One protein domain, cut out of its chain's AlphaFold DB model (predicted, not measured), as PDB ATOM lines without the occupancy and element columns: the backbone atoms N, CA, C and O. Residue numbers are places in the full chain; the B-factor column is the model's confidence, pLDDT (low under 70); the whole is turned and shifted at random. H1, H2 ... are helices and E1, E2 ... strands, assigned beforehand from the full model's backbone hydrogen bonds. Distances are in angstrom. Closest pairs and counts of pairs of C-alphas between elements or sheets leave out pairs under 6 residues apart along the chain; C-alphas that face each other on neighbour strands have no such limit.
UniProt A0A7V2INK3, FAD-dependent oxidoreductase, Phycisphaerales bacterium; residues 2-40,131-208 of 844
ATOM      1  N   PRO A   2     185.681  91.745 149.249       89.06
ATOM      2  CA  PRO A   2     184.611  92.728 149.401       89.06
ATOM      3  C   PRO A   2     183.405  92.372 148.523       89.06
ATOM      4  O   PRO A   2     183.571  91.939 147.382       89.06
ATOM      5  N   ALA A   3     182.209  92.502 149.090       90.75
ATOM      6  CA  ALA A   3     180.948  92.088 148.471       90.75
ATOM      7  C   ALA A   3     179.819  93.098 148.734       90.75
ATOM      8  O   ALA A   3     178.643  92.757 148.640       90.75
ATOM      9  N   GLY A   4     180.174  94.321 149.128       91.75
ATOM     10  CA  GLY A   4     179.230  95.336 149.569       91.75
ATOM     11  C   GLY A   4     179.763  96.188 150.711       91.75
ATOM     12  O   GLY A   4     180.929  96.075 151.101       91.75
ATOM     13  N   VAL A   5     178.884  97.025 151.254       91.00
ATOM     14  CA  VAL A   5     179.165  97.915 152.386       91.00
ATOM     15  C   VAL A   5     178.053  97.834 153.425       91.00
ATOM     16  O   VAL A   5     176.904  97.538 153.097       91.00
ATOM     17  N   VAL A   6     178.392  98.115 154.683       87.81
ATOM     18  CA  VAL A   6     177.401  98.424 155.718       87.81
ATOM     19  C   VAL A   6     177.499  99.896 156.048       87.81
ATOM     20  O   VAL A   6     178.593 100.393 156.308       87.81
ATOM     21  N   PHE A   7     176.355 100.565 156.069       86.88
ATOM     22  CA  PHE A   7     176.241 101.952 156.493       86.88
ATOM     23  C   PHE A   7     175.249 102.069 157.652       86.88
ATOM     24  O   PHE A   7     174.584 101.101 158.031       86.88
ATOM     25  N   THR A   8     175.227 103.232 158.292       86.81
ATOM     26  CA  THR A   8     174.357 103.518 159.433       86.81
ATOM     27  C   THR A   8     173.642 104.833 159.181       86.81
ATOM     28  O   THR A   8     174.279 105.805 158.787       86.81
ATOM     29  N   ASP A   9     172.336 104.849 159.404       85.12
ATOM     30  CA  ASP A   9     171.514 106.053 159.434       85.12
ATOM     31  C   ASP A   9     170.645 106.052 160.705       85.12
ATOM     32  O   ASP A   9     170.829 105.228 161.607       85.12
ATOM     33  N   LYS A  10     169.708 106.999 160.814       79.81
ATOM     34  CA  LYS A  10     168.822 107.105 161.984       79.81
ATOM     35  C   LYS A  10     167.873 105.907 162.140       79.81
ATOM     36  O   LYS A  10     167.342 105.713 163.233       79.81
ATOM     37  N   ALA A  11     167.673 105.111 161.087       74.50
ATOM     38  CA  ALA A  11     166.901 103.874 161.114       74.50
ATOM     39  C   ALA A  11     167.725 102.650 161.538       74.50
ATOM     40  O   ALA A  11     167.167 101.579 161.769       74.50
ATOM     41  N   GLY A  12     169.038 102.808 161.719       80.00
ATOM     42  CA  GLY A  12     169.931 101.766 162.199       80.00
ATOM     43  C   GLY A  12     170.955 101.370 161.143       80.00
ATOM     44  O   GLY A  12     171.523 102.216 160.456       80.00
ATOM     45  N   ARG A  13     171.263 100.073 161.060       83.75
ATOM     46  CA  ARG A  13     172.322  99.545 160.189       83.75
ATOM     47  C   ARG A  13     171.731  98.868 158.964       83.75
ATOM     48  O   ARG A  13     170.872  98.003 159.094       83.75
ATOM     49  N   HIS A  14     172.299  99.178 157.807       83.75
ATOM     50  CA  HIS A  14     171.863  98.647 156.518       83.75
ATOM     51  C   HIS A  14     173.036  97.998 155.796       83.75
ATOM     52  O   HIS A  14     174.169  98.474 155.890       83.75
ATOM     53  N   ALA A  15     172.767  96.924 155.059       87.00
ATOM     54  CA  ALA A  15     173.746  96.266 154.204       87.00
ATOM     55  C   ALA A  15     173.393  96.497 152.732       87.00
ATOM     56  O   ALA A  15     172.249  96.306 152.326       87.00
ATOM     57  N   LEU A  16     174.389  96.874 151.933       88.12
ATOM     58  CA  LEU A  16     174.277  97.019 150.485       88.12
ATOM     59  C   LEU A  16     175.244  96.045 149.815       88.12
ATOM     60  O   LEU A  16     176.432  96.365 149.697       88.12
ATOM     61  N   PRO A  17     174.771  94.859 149.396       89.56
ATOM     62  CA  PRO A  17     175.555  93.955 148.569       89.56
ATOM     63  C   PRO A  17     175.944  94.623 147.245       89.56
ATOM     64  O   PRO A  17     175.139  95.324 146.633       89.56
ATOM     65  N   ALA A  18     177.177  94.401 146.797       92.56
ATOM     66  CA  ALA A  18     177.687  94.933 145.538       92.56
ATOM     67  C   ALA A  18     178.733  93.998 144.924       92.56
ATOM     68  O   ALA A  18     179.548  93.400 145.630       92.56
ATOM     69  N   LYS A  19     178.751  93.917 143.588       94.69
ATOM     70  CA  LYS A  19     179.768  93.154 142.844       94.69
ATOM     71  C   LYS A  19     181.161  93.766 142.965       94.69
ATOM     72  O   LYS A  19     182.132  93.027 143.067       94.69
ATOM     73  N   VAL A  20     181.246  95.097 142.943       95.38
ATOM     74  CA  VAL A  20     182.478  95.890 143.044       95.38
ATOM     75  C   VAL A  20     182.200  97.097 143.937       95.38
ATOM     76  O   VAL A  20     181.133  97.698 143.842       95.38
ATOM     77  N   VAL A  21     183.150  97.446 144.807       95.69
ATOM     78  CA  VAL A  21     183.055  98.589 145.726       95.69
ATOM     79  C   VAL A  21     184.062  99.663 145.320       95.69
ATOM     80  O   VAL A  21     185.250  99.382 145.164       95.69
ATOM     81  N   ILE A  22     183.596 100.904 145.194       96.19
ATOM     82  CA  ILE A  22     184.456 102.083 145.067       96.19
ATOM     83  C   ILE A  22     184.419 102.815 146.408       96.19
ATOM     84  O   ILE A  22     183.391 103.363 146.799       96.19
ATOM     85  N   ASP A  23     185.536 102.806 147.125       94.62
ATOM     86  CA  ASP A  23     185.710 103.565 148.356       94.62
ATOM     87  C   ASP A  23     186.123 105.001 148.031       94.62
ATOM     88  O   ASP A  23     187.289 105.284 147.748       94.62
ATOM     89  N   ALA A  24     185.146 105.901 148.063       92.62
ATOM     90  CA  ALA A  24     185.346 107.337 147.889       92.62
ATOM     91  C   ALA A  24     185.544 108.081 149.223       92.62
ATOM     92  O   ALA A  24     185.573 109.310 149.249       92.62
ATOM     93  N   THR A  25     185.666 107.369 150.351       91.38
ATOM     94  CA  THR A  25     185.908 108.025 151.639       91.38
ATOM     95  C   THR A  25     187.315 108.615 151.675       91.38
ATOM     96  O   THR A  25     188.288 108.018 151.202       91.38
ATOM     97  N   TRP A  26     187.453 109.791 152.288       90.31
ATOM     98  CA  TRP A  26     188.709 110.545 152.287       90.31
ATOM     99  C   TRP A  26     189.896 109.757 152.869       90.31
ATOM    100  O   TRP A  26     191.041 109.881 152.425       90.31
ATOM    101  N   ARG A  27     189.610 108.896 153.853       91.56
ATOM    102  CA  ARG A  27     190.584 108.085 154.596       91.56
ATOM    103  C   ARG A  27     190.664 106.624 154.133       91.56
ATOM    104  O   ARG A  27     191.344 105.830 154.785       91.56
ATOM    105  N   ALA A  28     189.998 106.270 153.029       93.56
ATOM    106  CA  ALA A  28     189.813 104.885 152.585       93.56
ATOM    107  C   ALA A  28     189.278 103.976 153.715       93.56
ATOM    108  O   ALA A  28     189.786 102.881 153.970       93.56
ATOM    109  N   ALA A  29     188.296 104.483 154.461       90.50
ATOM    110  CA  ALA A  29     187.728 103.847 155.640       90.50
ATOM    111  C   ALA A  29     187.062 102.506 155.311       90.50
ATOM    112  O   ALA A  29     187.207 101.551 156.076       90.50
ATOM    113  N   VAL A  30     186.399 102.390 154.153       91.75
ATOM    114  CA  VAL A  30     185.777 101.131 153.719       91.75
ATOM    115  C   VAL A  30     186.858 100.104 153.374       91.75
ATOM    116  O   VAL A  30     186.763  98.949 153.789       91.75
ATOM    117  N   ALA A  31     187.922 100.515 152.680       92.69
ATOM    118  CA  ALA A  31     189.043  99.646 152.330       92.69
ATOM    119  C   ALA A  31     189.774  99.154 153.583       92.69
ATOM    120  O   ALA A  31     190.056  97.962 153.713       92.69
ATOM    121  N   ARG A  32     190.036 100.050 154.540       90.88
ATOM    122  CA  ARG A  32     190.639  99.704 155.836       90.88
ATOM    123  C   ARG A  32     189.752  98.753 156.631       90.88
ATOM    124  O   ARG A  32     190.250  97.759 157.151       90.88
ATOM    125  N   ALA A  33     188.440  98.994 156.670       86.81
ATOM    126  CA  ALA A  33     187.486  98.097 157.320       86.81
ATOM    127  C   ALA A  33     187.441  96.703 156.667       86.81
ATOM    128  O   ALA A  33     187.171  95.715 157.353       86.81
ATOM    129  N   ALA A  34     187.742  96.614 155.366       88.94
ATOM    130  CA  ALA A  34     187.896  95.366 154.624       88.94
ATOM    131  C   ALA A  34     189.285  94.706 154.782       88.94
ATOM    132  O   ALA A  34     189.518  93.648 154.200       88.94
ATOM    133  N   GLY A  35     190.191  95.292 155.575       89.50
ATOM    134  CA  GLY A  35     191.514  94.738 155.878       89.50
ATOM    135  C   GLY A  35     192.636  95.196 154.945       89.50
ATOM    136  O   GLY A  35     193.694  94.570 154.913       89.50
ATOM    137  N   ALA A  36     192.440  96.266 154.171       92.00
ATOM    138  CA  ALA A  36     193.504  96.804 153.335       92.00
ATOM    139  C   ALA A  36     194.685  97.315 154.183       92.00
ATOM    140  O   ALA A  36     194.504  98.019 155.178       92.00
ATOM    141  N   SER A  37     195.907  96.987 153.758       91.94
ATOM    142  CA  SER A  37     197.138  97.436 154.418       91.94
ATOM    143  C   SER A  37     197.437  98.900 154.091       91.94
ATOM    144  O   SER A  37     197.331  99.308 152.934       91.94
ATOM    145  N   ALA A  38     197.859  99.669 155.092       92.75
ATOM    146  CA  ALA A  38     198.251 101.068 154.961       92.75
ATOM    147  C   ALA A  38     199.582 101.334 155.664       92.75
ATOM    148  O   ALA A  38     200.004 100.562 156.530       92.75
ATOM    149  N   GLN A  39     200.230 102.442 155.318       92.88
ATOM    150  CA  GLN A  39     201.302 102.981 156.148       92.88
ATOM    151  C   GLN A  39     200.736 103.454 157.506       92.88
ATOM    152  O   GLN A  39     199.558 103.815 157.584       92.88
ATOM    153  N   PRO A  40     201.524 103.432 158.595       91.94
ATOM    154  CA  PRO A  40     201.100 103.995 159.874       91.94
ATOM    155  C   PRO A  40     200.915 105.513 159.791       91.94
ATOM    156  O   PRO A  40     201.654 106.196 159.085       91.94
ATOM    157  N   PRO A 131     199.224 106.503 153.132       95.25
ATOM    158  CA  PRO A 131     198.623 105.817 151.994       95.25
ATOM    159  C   PRO A 131     198.351 104.338 152.255       95.25
ATOM    160  O   PRO A 131     199.059 103.664 153.008       95.25
ATOM    161  N   MET A 132     197.353 103.820 151.548       95.19
ATOM    162  CA  MET A 132     197.134 102.389 151.379       95.19
ATOM    163  C   MET A 132     198.237 101.787 150.509       95.19
ATOM    164  O   MET A 132     198.826 102.474 149.681       95.19
ATOM    165  N   ARG A 133     198.477 100.482 150.646       95.31
ATOM    166  CA  ARG A 133     199.329  99.725 149.724       95.31
ATOM    167  C   ARG A 133     198.498  99.237 148.544       95.31
ATOM    168  O   ARG A 133     197.576  98.435 148.717       95.31
ATOM    169  N   GLY A 134     198.839  99.708 147.355       94.56
ATOM    170  CA  GLY A 134     198.195  99.364 146.099       94.56
ATOM    171  C   GLY A 134     198.661  98.010 145.563       94.56
ATOM    172  O   GLY A 134     199.654  97.425 146.028       94.56
ATOM    173  N   ARG A 135     197.955  97.503 144.548       95.38
ATOM    174  CA  ARG A 135     198.412  96.358 143.745       95.38
ATOM    175  C   ARG A 135     199.759  96.666 143.114       95.38
ATOM    176  O   ARG A 135     200.664  95.837 143.177       95.38
ATOM    177  N   ARG A 136     199.896  97.888 142.602       95.06
ATOM    178  CA  ARG A 136     201.148  98.467 142.132       95.06
ATOM    179  C   ARG A 136     201.246  99.903 142.630       95.06
ATOM    180  O   ARG A 136     200.334 100.685 142.401       95.06
ATOM    181  N   SER A 137     202.339 100.231 143.303       93.44
ATOM    182  CA  SER A 137     202.619 101.600 143.737       93.44
ATOM    183  C   SER A 137     202.999 102.455 142.528       93.44
ATOM    184  O   SER A 137     203.706 101.990 141.629       93.44
ATOM    185  N   PHE A 138     202.535 103.701 142.495       93.50
ATOM    186  CA  PHE A 138     203.024 104.705 141.556       93.50
ATOM    187  C   PHE A 138     204.070 105.562 142.273       93.50
ATOM    188  O   PHE A 138     203.785 106.077 143.344       93.50
ATOM    189  N   GLU A 139     205.255 105.740 141.691       90.62
ATOM    190  CA  GLU A 139     206.364 106.514 142.293       90.62
ATOM    191  C   GLU A 139     206.786 107.715 141.419       90.62
ATOM    192  O   GLU A 139     207.791 108.376 141.667       90.62
ATOM    193  N   GLY A 140     206.027 108.000 140.356       89.50
ATOM    194  CA  GLY A 140     206.350 109.039 139.377       89.50
ATOM    195  C   GLY A 140     205.868 110.449 139.751       89.50
ATOM    196  O   GLY A 140     205.135 110.641 140.726       89.50
ATOM    197  N   PRO A 141     206.236 111.467 138.950       93.00
ATOM    198  CA  PRO A 141     205.687 112.813 139.083       93.00
ATOM    199  C   PRO A 141     204.210 112.866 138.659       93.00
ATOM    200  O   PRO A 141     203.668 111.934 138.069       93.00
ATOM    201  N   TRP A 142     203.542 113.993 138.915       93.56
ATOM    202  CA  TRP A 142     202.177 114.213 138.432       93.56
ATOM    203  C   TRP A 142     202.127 114.248 136.897       93.56
ATOM    204  O   TRP A 142     202.707 115.138 136.278       93.56
ATOM    205  N   THR A 143     201.370 113.330 136.293       89.38
ATOM    206  CA  THR A 143     201.198 113.209 134.831       89.38
ATOM    207  C   THR A 143     199.767 113.489 134.352       89.38
ATOM    208  O   THR A 143     199.439 113.199 133.204       89.38
ATOM    209  N   GLY A 144     198.911 114.044 135.216       91.75
ATOM    210  CA  GLY A 144     197.477 114.221 134.955       91.75
ATOM    211  C   GLY A 144     196.636 113.006 135.378       91.75
ATOM    212  O   GLY A 144     197.166 111.891 135.435       91.75
ATOM    213  N   PRO A 145     195.336 113.199 135.678       90.50
ATOM    214  CA  PRO A 145     194.475 112.141 136.198       90.50
ATOM    215  C   PRO A 145     194.284 111.002 135.193       90.50
ATOM    216  O   PRO A 145     194.103 109.873 135.626       90.50
ATOM    217  N   ASP A 146     194.405 111.257 133.885       90.12
ATOM    218  CA  ASP A 146     194.174 110.268 132.819       90.12
ATOM    219  C   ASP A 146     195.313 109.264 132.634       90.12
ATOM    220  O   ASP A 146     195.114 108.180 132.088       90.12
ATOM    221  N   ARG A 147     196.515 109.613 133.106       89.12
ATOM    222  CA  ARG A 147     197.732 108.803 132.933       89.12
ATOM    223  C   ARG A 147     198.135 108.032 134.184       89.12
ATOM    224  O   ARG A 147     199.103 107.281 134.141       89.12
ATOM    225  N   LEU A 148     197.426 108.222 135.295       91.94
ATOM    226  CA  LEU A 148     197.688 107.463 136.514       91.94
ATOM    227  C   LEU A 148     197.257 106.004 136.319       91.94
ATOM    228  O   LEU A 148     196.134 105.745 135.866       91.94
ATOM    229  N   ASP A 149     198.150 105.076 136.668       93.00
ATOM    230  CA  ASP A 149     197.873 103.637 136.674       93.00
ATOM    231  C   ASP A 149     196.796 103.338 137.725       93.00
ATOM    232  O   ASP A 149     196.944 103.678 138.903       93.00
ATOM    233  N   LEU A 150     195.696 102.713 137.297       94.94
ATOM    234  CA  LEU A 150     194.587 102.387 138.187       94.94
ATOM    235  C   LEU A 150     194.979 101.346 139.240       94.94
ATOM    236  O   LEU A 150     194.340 101.311 140.286       94.94
ATOM    237  N   ASP A 151     196.042 100.560 139.048       95.50
ATOM    238  CA  ASP A 151     196.502  99.597 140.056       95.50
ATOM    239  C   ASP A 151     197.013 100.255 141.354       95.50
ATOM    240  O   ASP A 151     196.969  99.621 142.416       95.50
ATOM    241  N   ALA A 152     197.397 101.538 141.315       95.56
ATOM    242  CA  ALA A 152     197.701 102.336 142.511       95.56
ATOM    243  C   ALA A 152     196.448 102.679 143.339       95.56
ATOM    244  O   ALA A 152     196.525 102.970 144.533       95.56
ATOM    245  N   PHE A 153     195.275 102.594 142.715       96.44
ATOM    246  CA  PHE A 153     193.966 102.852 143.313       96.44
ATOM    247  C   PHE A 153     193.256 101.559 143.716       96.44
ATOM    248  O   PHE A 153     192.091 101.584 144.102       96.44
ATOM    249  N   ARG A 154     193.939 100.413 143.641       96.38
ATOM    250  CA  ARG A 154     193.386  99.109 144.011       96.38
ATOM    251  C   ARG A 154     194.137  98.577 145.222       96.38
ATOM    252  O   ARG A 154     195.333  98.324 145.097       96.38
ATOM    253  N   PRO A 155     193.487  98.382 146.380       95.62
ATOM    254  CA  PRO A 155     194.180  97.871 147.552       95.62
ATOM    255  C   PRO A 155     194.763  96.476 147.290       95.62
ATOM    256  O   PRO A 155     194.109  95.599 146.716       95.62
ATOM    257  N   ARG A 156     196.000  96.250 147.734       94.81
ATOM    258  CA  ARG A 156     196.662  94.946 147.624       94.81
ATOM    259  C   ARG A 156     195.874  93.881 148.386       94.81
ATOM    260  O   ARG A 156     195.519  94.081 149.541       94.81
ATOM    261  N   GLY A 157     195.628  92.739 147.745       91.19
ATOM    262  CA  GLY A 157     194.921  91.608 148.359       91.19
ATOM    263  C   GLY A 157     193.399  91.769 148.464       91.19
ATOM    264  O   GLY A 157     192.731  90.841 148.915       91.19
ATOM    265  N   LEU A 158     192.832  92.898 148.018       92.56
ATOM    266  CA  LEU A 158     191.385  93.098 147.936       92.56
ATOM    267  C   LEU A 158     190.941  93.196 146.473       92.56
ATOM    268  O   LEU A 158     191.039  94.237 145.825       92.56
ATOM    269  N   ASP A 159     190.444  92.083 145.939       89.44
ATOM    270  CA  ASP A 159     189.742  92.075 144.652       89.44
ATOM    271  C   ASP A 159     188.414  92.823 144.726       89.44
ATOM    272  O   ASP A 159     187.814  92.897 145.796       89.44
ATOM    273  N   ARG A 160     187.930  93.336 143.585       92.69
ATOM    274  CA  ARG A 160     186.632  94.027 143.485       92.69
ATOM    275  C   ARG A 160     186.537  95.300 144.329       92.69
ATOM    276  O   ARG A 160     185.449  95.694 144.748       92.69
ATOM    277  N   MET A 161     187.676  95.941 144.585       95.50
ATOM    278  CA  MET A 161     187.743  97.182 145.339       95.50
ATOM    279  C   MET A 161     188.634  98.216 144.660       95.50
ATOM    280  O   MET A 161     189.744  97.908 144.219       95.50
ATOM    281  N   PHE A 162     188.135  99.446 144.620       97.00
ATOM    282  CA  PHE A 162     188.847 100.634 144.170       97.00
ATOM    283  C   PHE A 162     188.814 101.694 145.271       97.00
ATOM    284  O   PHE A 162     187.876 101.733 146.062       97.00
ATOM    285  N   ILE A 163     189.822 102.556 145.308       95.12
ATOM    286  CA  ILE A 163     189.892 103.738 146.164       95.12
ATOM    287  C   ILE A 163     189.820 104.955 145.246       95.12
ATOM    288  O   ILE A 163     190.706 105.157 144.426       95.12
ATOM    289  N   ALA A 164     188.792 105.781 145.398       93.25
ATOM    290  CA  ALA A 164     188.635 107.042 144.678       93.25
ATOM    291  C   ALA A 164     188.940 108.214 145.623       93.25
ATOM    292  O   ALA A 164     188.073 109.021 145.945       93.25
ATOM    293  N   GLY A 165     190.175 108.278 146.121       91.00
ATOM    294  CA  GLY A 165     190.549 109.249 147.146       91.00
ATOM    295  C   GLY A 165     192.055 109.353 147.388       91.00
ATOM    296  O   GLY A 165     192.846 108.596 146.819       91.00
ATOM    297  N   PRO A 166     192.480 110.282 148.258       93.12
ATOM    298  CA  PRO A 166     193.893 110.614 148.431       93.12
ATOM    299  C   PRO A 166     194.706 109.556 149.176       93.12
ATOM    300  O   PRO A 166     195.929 109.656 149.237       93.12
ATOM    301  N   CYS A 167     194.061 108.533 149.731       95.12
ATOM    302  CA  CYS A 167     194.743 107.396 150.342       95.12
ATOM    303  C   CYS A 167     195.271 106.368 149.321       95.12
ATOM    304  O   CYS A 167     195.839 105.369 149.745       95.12
ATOM    305  N   ALA A 168     195.109 106.582 148.011       94.94
ATOM    306  CA  ALA A 168     195.715 105.732 146.981       94.94
ATOM    307  C   ALA A 168     197.251 105.661 147.096       94.94
ATOM    308  O   ALA A 168     197.876 106.565 147.660       94.94
ATOM    309  N   ASP A 169     197.857 104.608 146.540       96.12
ATOM    310  CA  ASP A 169     199.292 104.307 146.645       96.12
ATOM    311  C   ASP A 169     200.124 105.104 145.629       96.12
ATOM    312  O   ASP A 169     200.655 104.583 144.646       96.12
ATOM    313  N   VAL A 170     200.140 106.418 145.843       95.44
ATOM    314  CA  VAL A 170     200.826 107.419 145.020       95.44
ATOM    315  C   VAL A 170     201.659 108.352 145.914       95.44
ATOM    316  O   VAL A 170     201.357 108.473 147.110       95.44
ATOM    317  N   PRO A 171     202.639 109.112 145.391       95.81
ATOM    318  CA  PRO A 171     203.394 110.057 146.203       95.81
ATOM    319  C   PRO A 171     202.457 111.127 146.771       95.81
ATOM    320  O   PRO A 171     201.511 111.561 146.111       95.81
ATOM    321  N   ARG A 172     202.695 111.597 148.000       94.81
ATOM    322  CA  ARG A 172     201.795 112.580 148.641       94.81
ATOM    323  C   ARG A 172     201.713 113.904 147.863       94.81
ATOM    324  O   ARG A 172     200.667 114.547 147.850       94.81
ATOM    325  N   THR A 173     202.766 114.267 147.128       95.00
ATOM    326  CA  THR A 173     202.779 115.405 146.187       95.00
ATOM    327  C   THR A 173     201.824 115.208 145.003       95.00
ATOM    328  O   THR A 173     201.171 116.159 144.569       95.00
ATOM    329  N   VAL A 174     201.689 113.974 144.512       95.50
ATOM    330  CA  VAL A 174     200.712 113.574 143.488       95.50
ATOM    331  C   VAL A 174     199.306 113.550 144.079       95.50
ATOM    332  O   VAL A 174     198.402 114.131 143.484       95.50
ATOM    333  N   ALA A 175     199.123 112.990 145.279       95.25
ATOM    334  CA  ALA A 175     197.836 113.005 145.980       95.25
ATOM    335  C   ALA A 175     197.313 114.440 146.200       95.25
ATOM    336  O   ALA A 175     196.140 114.709 145.956       95.25
ATOM    337  N   ALA A 176     198.183 115.390 146.557       93.88
ATOM    338  CA  ALA A 176     197.830 116.805 146.711       93.88
ATOM    339  C   ALA A 176     197.333 117.468 145.408       93.88
ATOM    340  O   ALA A 176     196.501 118.376 145.437       93.88
ATOM    341  N   ARG A 177     197.835 117.033 144.245       94.44
ATOM    342  CA  ARG A 177     197.327 117.469 142.933       94.44
ATOM    343  C   ARG A 177     196.033 116.745 142.578       94.44
ATOM    344  O   ARG A 177     195.139 117.370 142.008       94.44
ATOM    345  N   LEU A 178     195.938 115.465 142.932       91.94
ATOM    346  CA  LEU A 178     194.793 114.615 142.646       91.94
ATOM    347  C   LEU A 178     193.514 115.136 143.299       91.94
ATOM    348  O   LEU A 178     192.500 115.199 142.621       91.94
ATOM    349  N   VAL A 179     193.570 115.553 144.566       90.62
ATOM    350  CA  VAL A 179     192.392 116.003 145.339       90.62
ATOM    351  C   VAL A 179     191.751 117.301 144.853       90.62
ATOM    352  O   VAL A 179     190.769 117.767 145.425       90.62
ATOM    353  N   ARG A 180     192.289 117.922 143.800       90.19
ATOM    354  CA  ARG A 180     191.617 119.055 143.161       90.19
ATOM    355  C   ARG A 180     190.329 118.560 142.487       90.19
ATOM    356  O   ARG A 180     190.403 117.557 141.778       90.19
ATOM    357  N   PRO A 181     189.194 119.275 142.606       89.75
ATOM    358  CA  PRO A 181     187.890 118.776 142.159       89.75
ATOM    359  C   PRO A 181     187.864 118.221 140.728       89.75
ATOM    360  O   PRO A 181     187.452 117.086 140.526       89.75
ATOM    361  N   LEU A 182     188.392 118.960 139.743       93.62
ATOM    362  CA  LEU A 182     188.412 118.516 138.338       93.62
ATOM    363  C   LEU A 182     189.243 117.242 138.117       93.62
ATOM    364  O   LEU A 182     188.877 116.389 137.315       93.62
ATOM    365  N   ASN A 183     190.345 117.091 138.856       95.00
ATOM    366  CA  ASN A 183     191.190 115.903 138.763       95.00
ATOM    367  C   ASN A 183     190.513 114.688 139.410       95.00
ATOM    368  O   ASN A 183     190.602 113.587 138.870       95.00
ATOM    369  N   MET A 184     189.825 114.885 140.542       92.44
ATOM    370  CA  MET A 184     189.022 113.835 141.171       92.44
ATOM    371  C   MET A 184     187.846 113.409 140.295       92.44
ATOM    372  O   MET A 184     187.579 112.215 140.230       92.44
ATOM    373  N   LEU A 185     187.178 114.342 139.606       94.25
ATOM    374  CA  LEU A 185     186.101 114.020 138.663       94.25
ATOM    375  C   LEU A 185     186.611 113.123 137.528       94.25
ATOM    376  O   LEU A 185     186.066 112.041 137.321       94.25
ATOM    377  N   ALA A 186     187.707 113.514 136.870       94.50
ATOM    378  CA  ALA A 186     188.313 112.723 135.797       94.50
ATOM    379  C   ALA A 186     188.783 111.335 136.277       94.50
ATOM    380  O   ALA A 186     188.523 110.318 135.633       94.50
ATOM    381  N   LEU A 187     189.436 111.250 137.445       94.00
ATOM    382  CA  LEU A 187     189.814 109.955 138.024       94.00
ATOM    383  C   LEU A 187     188.580 109.109 138.373       94.00
ATOM    384  O   LEU A 187     188.573 107.902 138.123       94.00
ATOM    385  N   GLY A 188     187.557 109.726 138.964       95.06
ATOM    386  CA  GLY A 188     186.313 109.073 139.357       95.06
ATOM    387  C   GLY A 188     185.600 108.439 138.168       95.06
ATOM    388  O   GLY A 188     185.166 107.296 138.269       95.06
ATOM    389  N   GLU A 189     185.565 109.123 137.022       95.88
ATOM    390  CA  GLU A 189     185.034 108.581 135.768       95.88
ATOM    391  C   GLU A 189     185.809 107.335 135.310       95.88
ATOM    392  O   GLU A 189     185.210 106.290 135.040       95.88
ATOM    393  N   ARG A 190     187.149 107.393 135.310       96.44
ATOM    394  CA  ARG A 190     188.008 106.252 134.934       96.44
ATOM    395  C   ARG A 190     187.818 105.053 135.862       96.44
ATOM    396  O   ARG A 190     187.657 103.926 135.388       96.44
ATOM    397  N   ILE A 191     187.822 105.284 137.176       96.69
ATOM    398  CA  ILE A 191     187.580 104.243 138.185       96.69
ATOM    399  C   ILE A 191     186.170 103.669 138.022       96.69
ATOM    400  O   ILE A 191     186.012 102.452 138.043       96.69
ATOM    401  N   GLY A 192     185.163 104.520 137.819       96.94
ATOM    402  CA  GLY A 192     183.780 104.111 137.596       96.94
ATOM    403  C   GLY A 192     183.635 103.207 136.373       96.94
ATOM    404  O   GLY A 192     183.033 102.138 136.470       96.94
ATOM    405  N   HIS A 193     184.253 103.576 135.247       97.06
ATOM    406  CA  HIS A 193     184.265 102.751 134.038       97.06
ATOM    407  C   HIS A 193     184.946 101.395 134.274       97.06
ATOM    408  O   HIS A 193     184.395 100.351 133.911       97.06
ATOM    409  N   ALA A 194     186.118 101.387 134.917       96.19
ATOM    410  CA  ALA A 194     186.847 100.159 135.230       96.19
ATOM    411  C   ALA A 194     186.045  99.238 136.169       96.19
ATOM    412  O   ALA A 194     185.896  98.046 135.893       96.19
ATOM    413  N   ALA A 195     185.470  99.799 137.235       96.31
ATOM    414  CA  ALA A 195     184.637  99.083 138.190       96.31
ATOM    415  C   ALA A 195     183.367  98.516 137.539       96.31
ATOM    416  O   ALA A 195     183.005  97.374 137.809       96.31
ATOM    417  N   ALA A 196     182.710  99.273 136.653       96.88
ATOM    418  CA  ALA A 196     181.533  98.812 135.920       96.88
ATOM    419  C   ALA A 196     181.866  97.663 134.955       96.88
ATOM    420  O   ALA A 196     181.112  96.695 134.854       96.88
ATOM    421  N   THR A 197     183.003  97.746 134.261       96.50
ATOM    422  CA  THR A 197     183.474  96.674 133.376       96.50
ATOM    423  C   THR A 197     183.788  95.399 134.154       96.50
ATOM    424  O   THR A 197     183.345  94.329 133.748       96.50
ATOM    425  N   GLU A 198     184.448  95.496 135.309       94.56
ATOM    426  CA  GLU A 198     184.664  94.346 136.196       94.56
ATOM    427  C   GLU A 198     183.356  93.802 136.788       94.56
ATOM    428  O   GLU A 198     183.149  92.594 136.832       94.56
ATOM    429  N   ALA A 199     182.423  94.666 137.194       95.19
ATOM    430  CA  ALA A 199     181.135  94.230 137.726       95.19
ATOM    431  C   ALA A 199     180.314  93.428 136.697       95.19
ATOM    432  O   ALA A 199     179.561  92.535 137.083       95.19
ATOM    433  N   ARG A 200     180.466  93.700 135.392       95.88
ATOM    434  CA  ARG A 200     179.807  92.931 134.320       95.88
ATOM    435  C   ARG A 200     180.377  91.525 134.138       95.88
ATOM    436  O   ARG A 200     179.639  90.639 133.723       95.88
ATOM    437  N   THR A 201     181.656  91.307 134.441       92.81
ATOM    438  CA  THR A 201     182.316  89.998 134.274       92.81
ATOM    439  C   THR A 201     182.224  89.119 135.519       92.81
ATOM    440  O   THR A 201     182.626  87.956 135.500       92.81
ATOM    441  N   VAL A 202     181.689  89.662 136.612       89.81
ATOM    442  CA  VAL A 202     181.615  89.008 137.913       89.81
ATOM    443  C   VAL A 202     180.163  88.630 138.235       89.81
ATOM    444  O   VAL A 202     179.232  89.423 138.067       89.81
ATOM    445  N   ALA A 203     179.961  87.400 138.712       89.19
ATOM    446  CA  ALA A 203     178.664  86.941 139.210       89.19
ATOM    447  C   ALA A 203     178.213  87.748 140.440       89.19
ATOM    448  O   ALA A 203     179.045  88.303 141.169       89.19
ATOM    449  N   ASP A 204     176.902  87.805 140.678       87.56
ATOM    450  CA  ASP A 204     176.360  88.412 141.893       87.56
ATOM    451  C   ASP A 204     176.965  87.780 143.157       87.56
ATOM    452  O   ASP A 204     177.290  86.587 143.157       87.56
ATOM    453  N   PRO A 205     177.195  88.566 144.225       86.06
ATOM    454  CA  PRO A 205     177.742  88.021 145.455       86.06
ATOM    455  C   PRO A 205     176.774  87.015 146.085       86.06
ATOM    456  O   PRO A 205     175.643  87.367 146.405       86.06
ATOM    457  N   ASP A 206     177.249  85.793 146.316       85.56
ATOM    458  CA  ASP A 206     176.535  84.752 147.058       85.56
ATOM    459  C   ASP A 206     177.193  84.520 148.431       85.56
ATOM    460  O   ASP A 206     178.399  84.741 148.602       85.56
ATOM    461  N   GLY A 207     176.404  84.128 149.434       83.69
ATOM    462  CA  GLY A 207     176.886  83.871 150.796       83.69
ATOM    463  C   GLY A 207     177.469  85.097 151.516       83.69
ATOM    464  O   GLY A 207     178.385  84.962 152.339       83.69
ATOM    465  N   VAL A 208     176.978  86.305 151.204       86.38
ATOM    466  CA  VAL A 208     177.433  87.556 151.834       86.38
ATOM    467  C   VAL A 208     177.211  87.491 153.343       86.38
ATOM    468  O   VAL A 208     176.130  87.165 153.821       86.38
TER     469      VAL A 208
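AT A GLANCE: This is residues 2 to 40 and 131 to 208 of the 844 residues of the protein "FAD-dependent oxidoreductase" of Phycisphaerales bacterium (UniProt A0A7V2INK3). A small core of two short parallel strands, E3 and E4, sits between the long helix H4 on one side and the short helix H1 on the other, and the hairpin E1 and E2 makes an arm at one end whose tip, residues 8 to 13, sticks out free. At the end away from the hairpin lie H3, which makes a corner with H4, and the loop of residues 131 to 149, which has no named element. The 117 printed residues have four named helices and four named strands in the order E1 E2 E3 H1 H2 E4 H3 H4; the class is mixed, helices and strands, with under half of the residues in named elements. The whole is compact, with a radius of gyration of the C-alphas of 14.3 A and spans of 42 by 32 by 26 A.

IN THESE COORDINATES: E1, residues 4 to 9, begins at C-alpha 4 at (179.230, 95.336, 149.569) and is 16.5 A long. E2, residues 12 to 17, is 16.7 A long. E3 is residues 21 to 23, 6.2 A, and H1 is residues 29 to 33, 6.0 A. After the cut come H2, residues 150 to 153, 5.2 A, and E4, residues 161 to 163, 6.9 A. H3, residues 172 to 178, is 9.4 A long. H4, residues 181 to 201, is 30.4 A long and ends at C-alpha 201 at (182.316, 89.998, 134.274).

HOW THE PARTS SIT: E3 and E4 are parallel neighbours at 20 degrees, with N 23 and O 162 at 2.8 A. The closest C-alphas of E3 and H4 are those of Ile 22 and Ala 195, 7.5 A; those of E3 and H1 are Asp 23 and Val 30, 5.9 A. The closest C-alphas of H2 and E4 are those of Phe 153 and Ile 163, 5.1 A. H3 and H4 are close but not clearly touching, Leu 178 and Met 184 having the closest C-alphas at 6.0 A, and are about perpendicular at 87 degrees. The hairpin E1 and E2 is antiparallel at 159 degrees, with N 7 and O 14 at 3.0 A. E2 and H4 are apart. Every O i to N i+4 pair is within hydrogen-bond range in H1 and H3, and 16 of 17 are in H4; H2 is too short for such a pair.

THE WHOLE: The two C-alphas farthest apart, those of Ala 11 and Pro 141, are 45.5 A apart. Residues 41 to 130 are not printed, and C-alphas 40 and 131 are 8.5 A apart across this cut. Of the links that are printed whole, none is long. The mean pLDDT of the printed part is 92.1, and no printed residue is under 70.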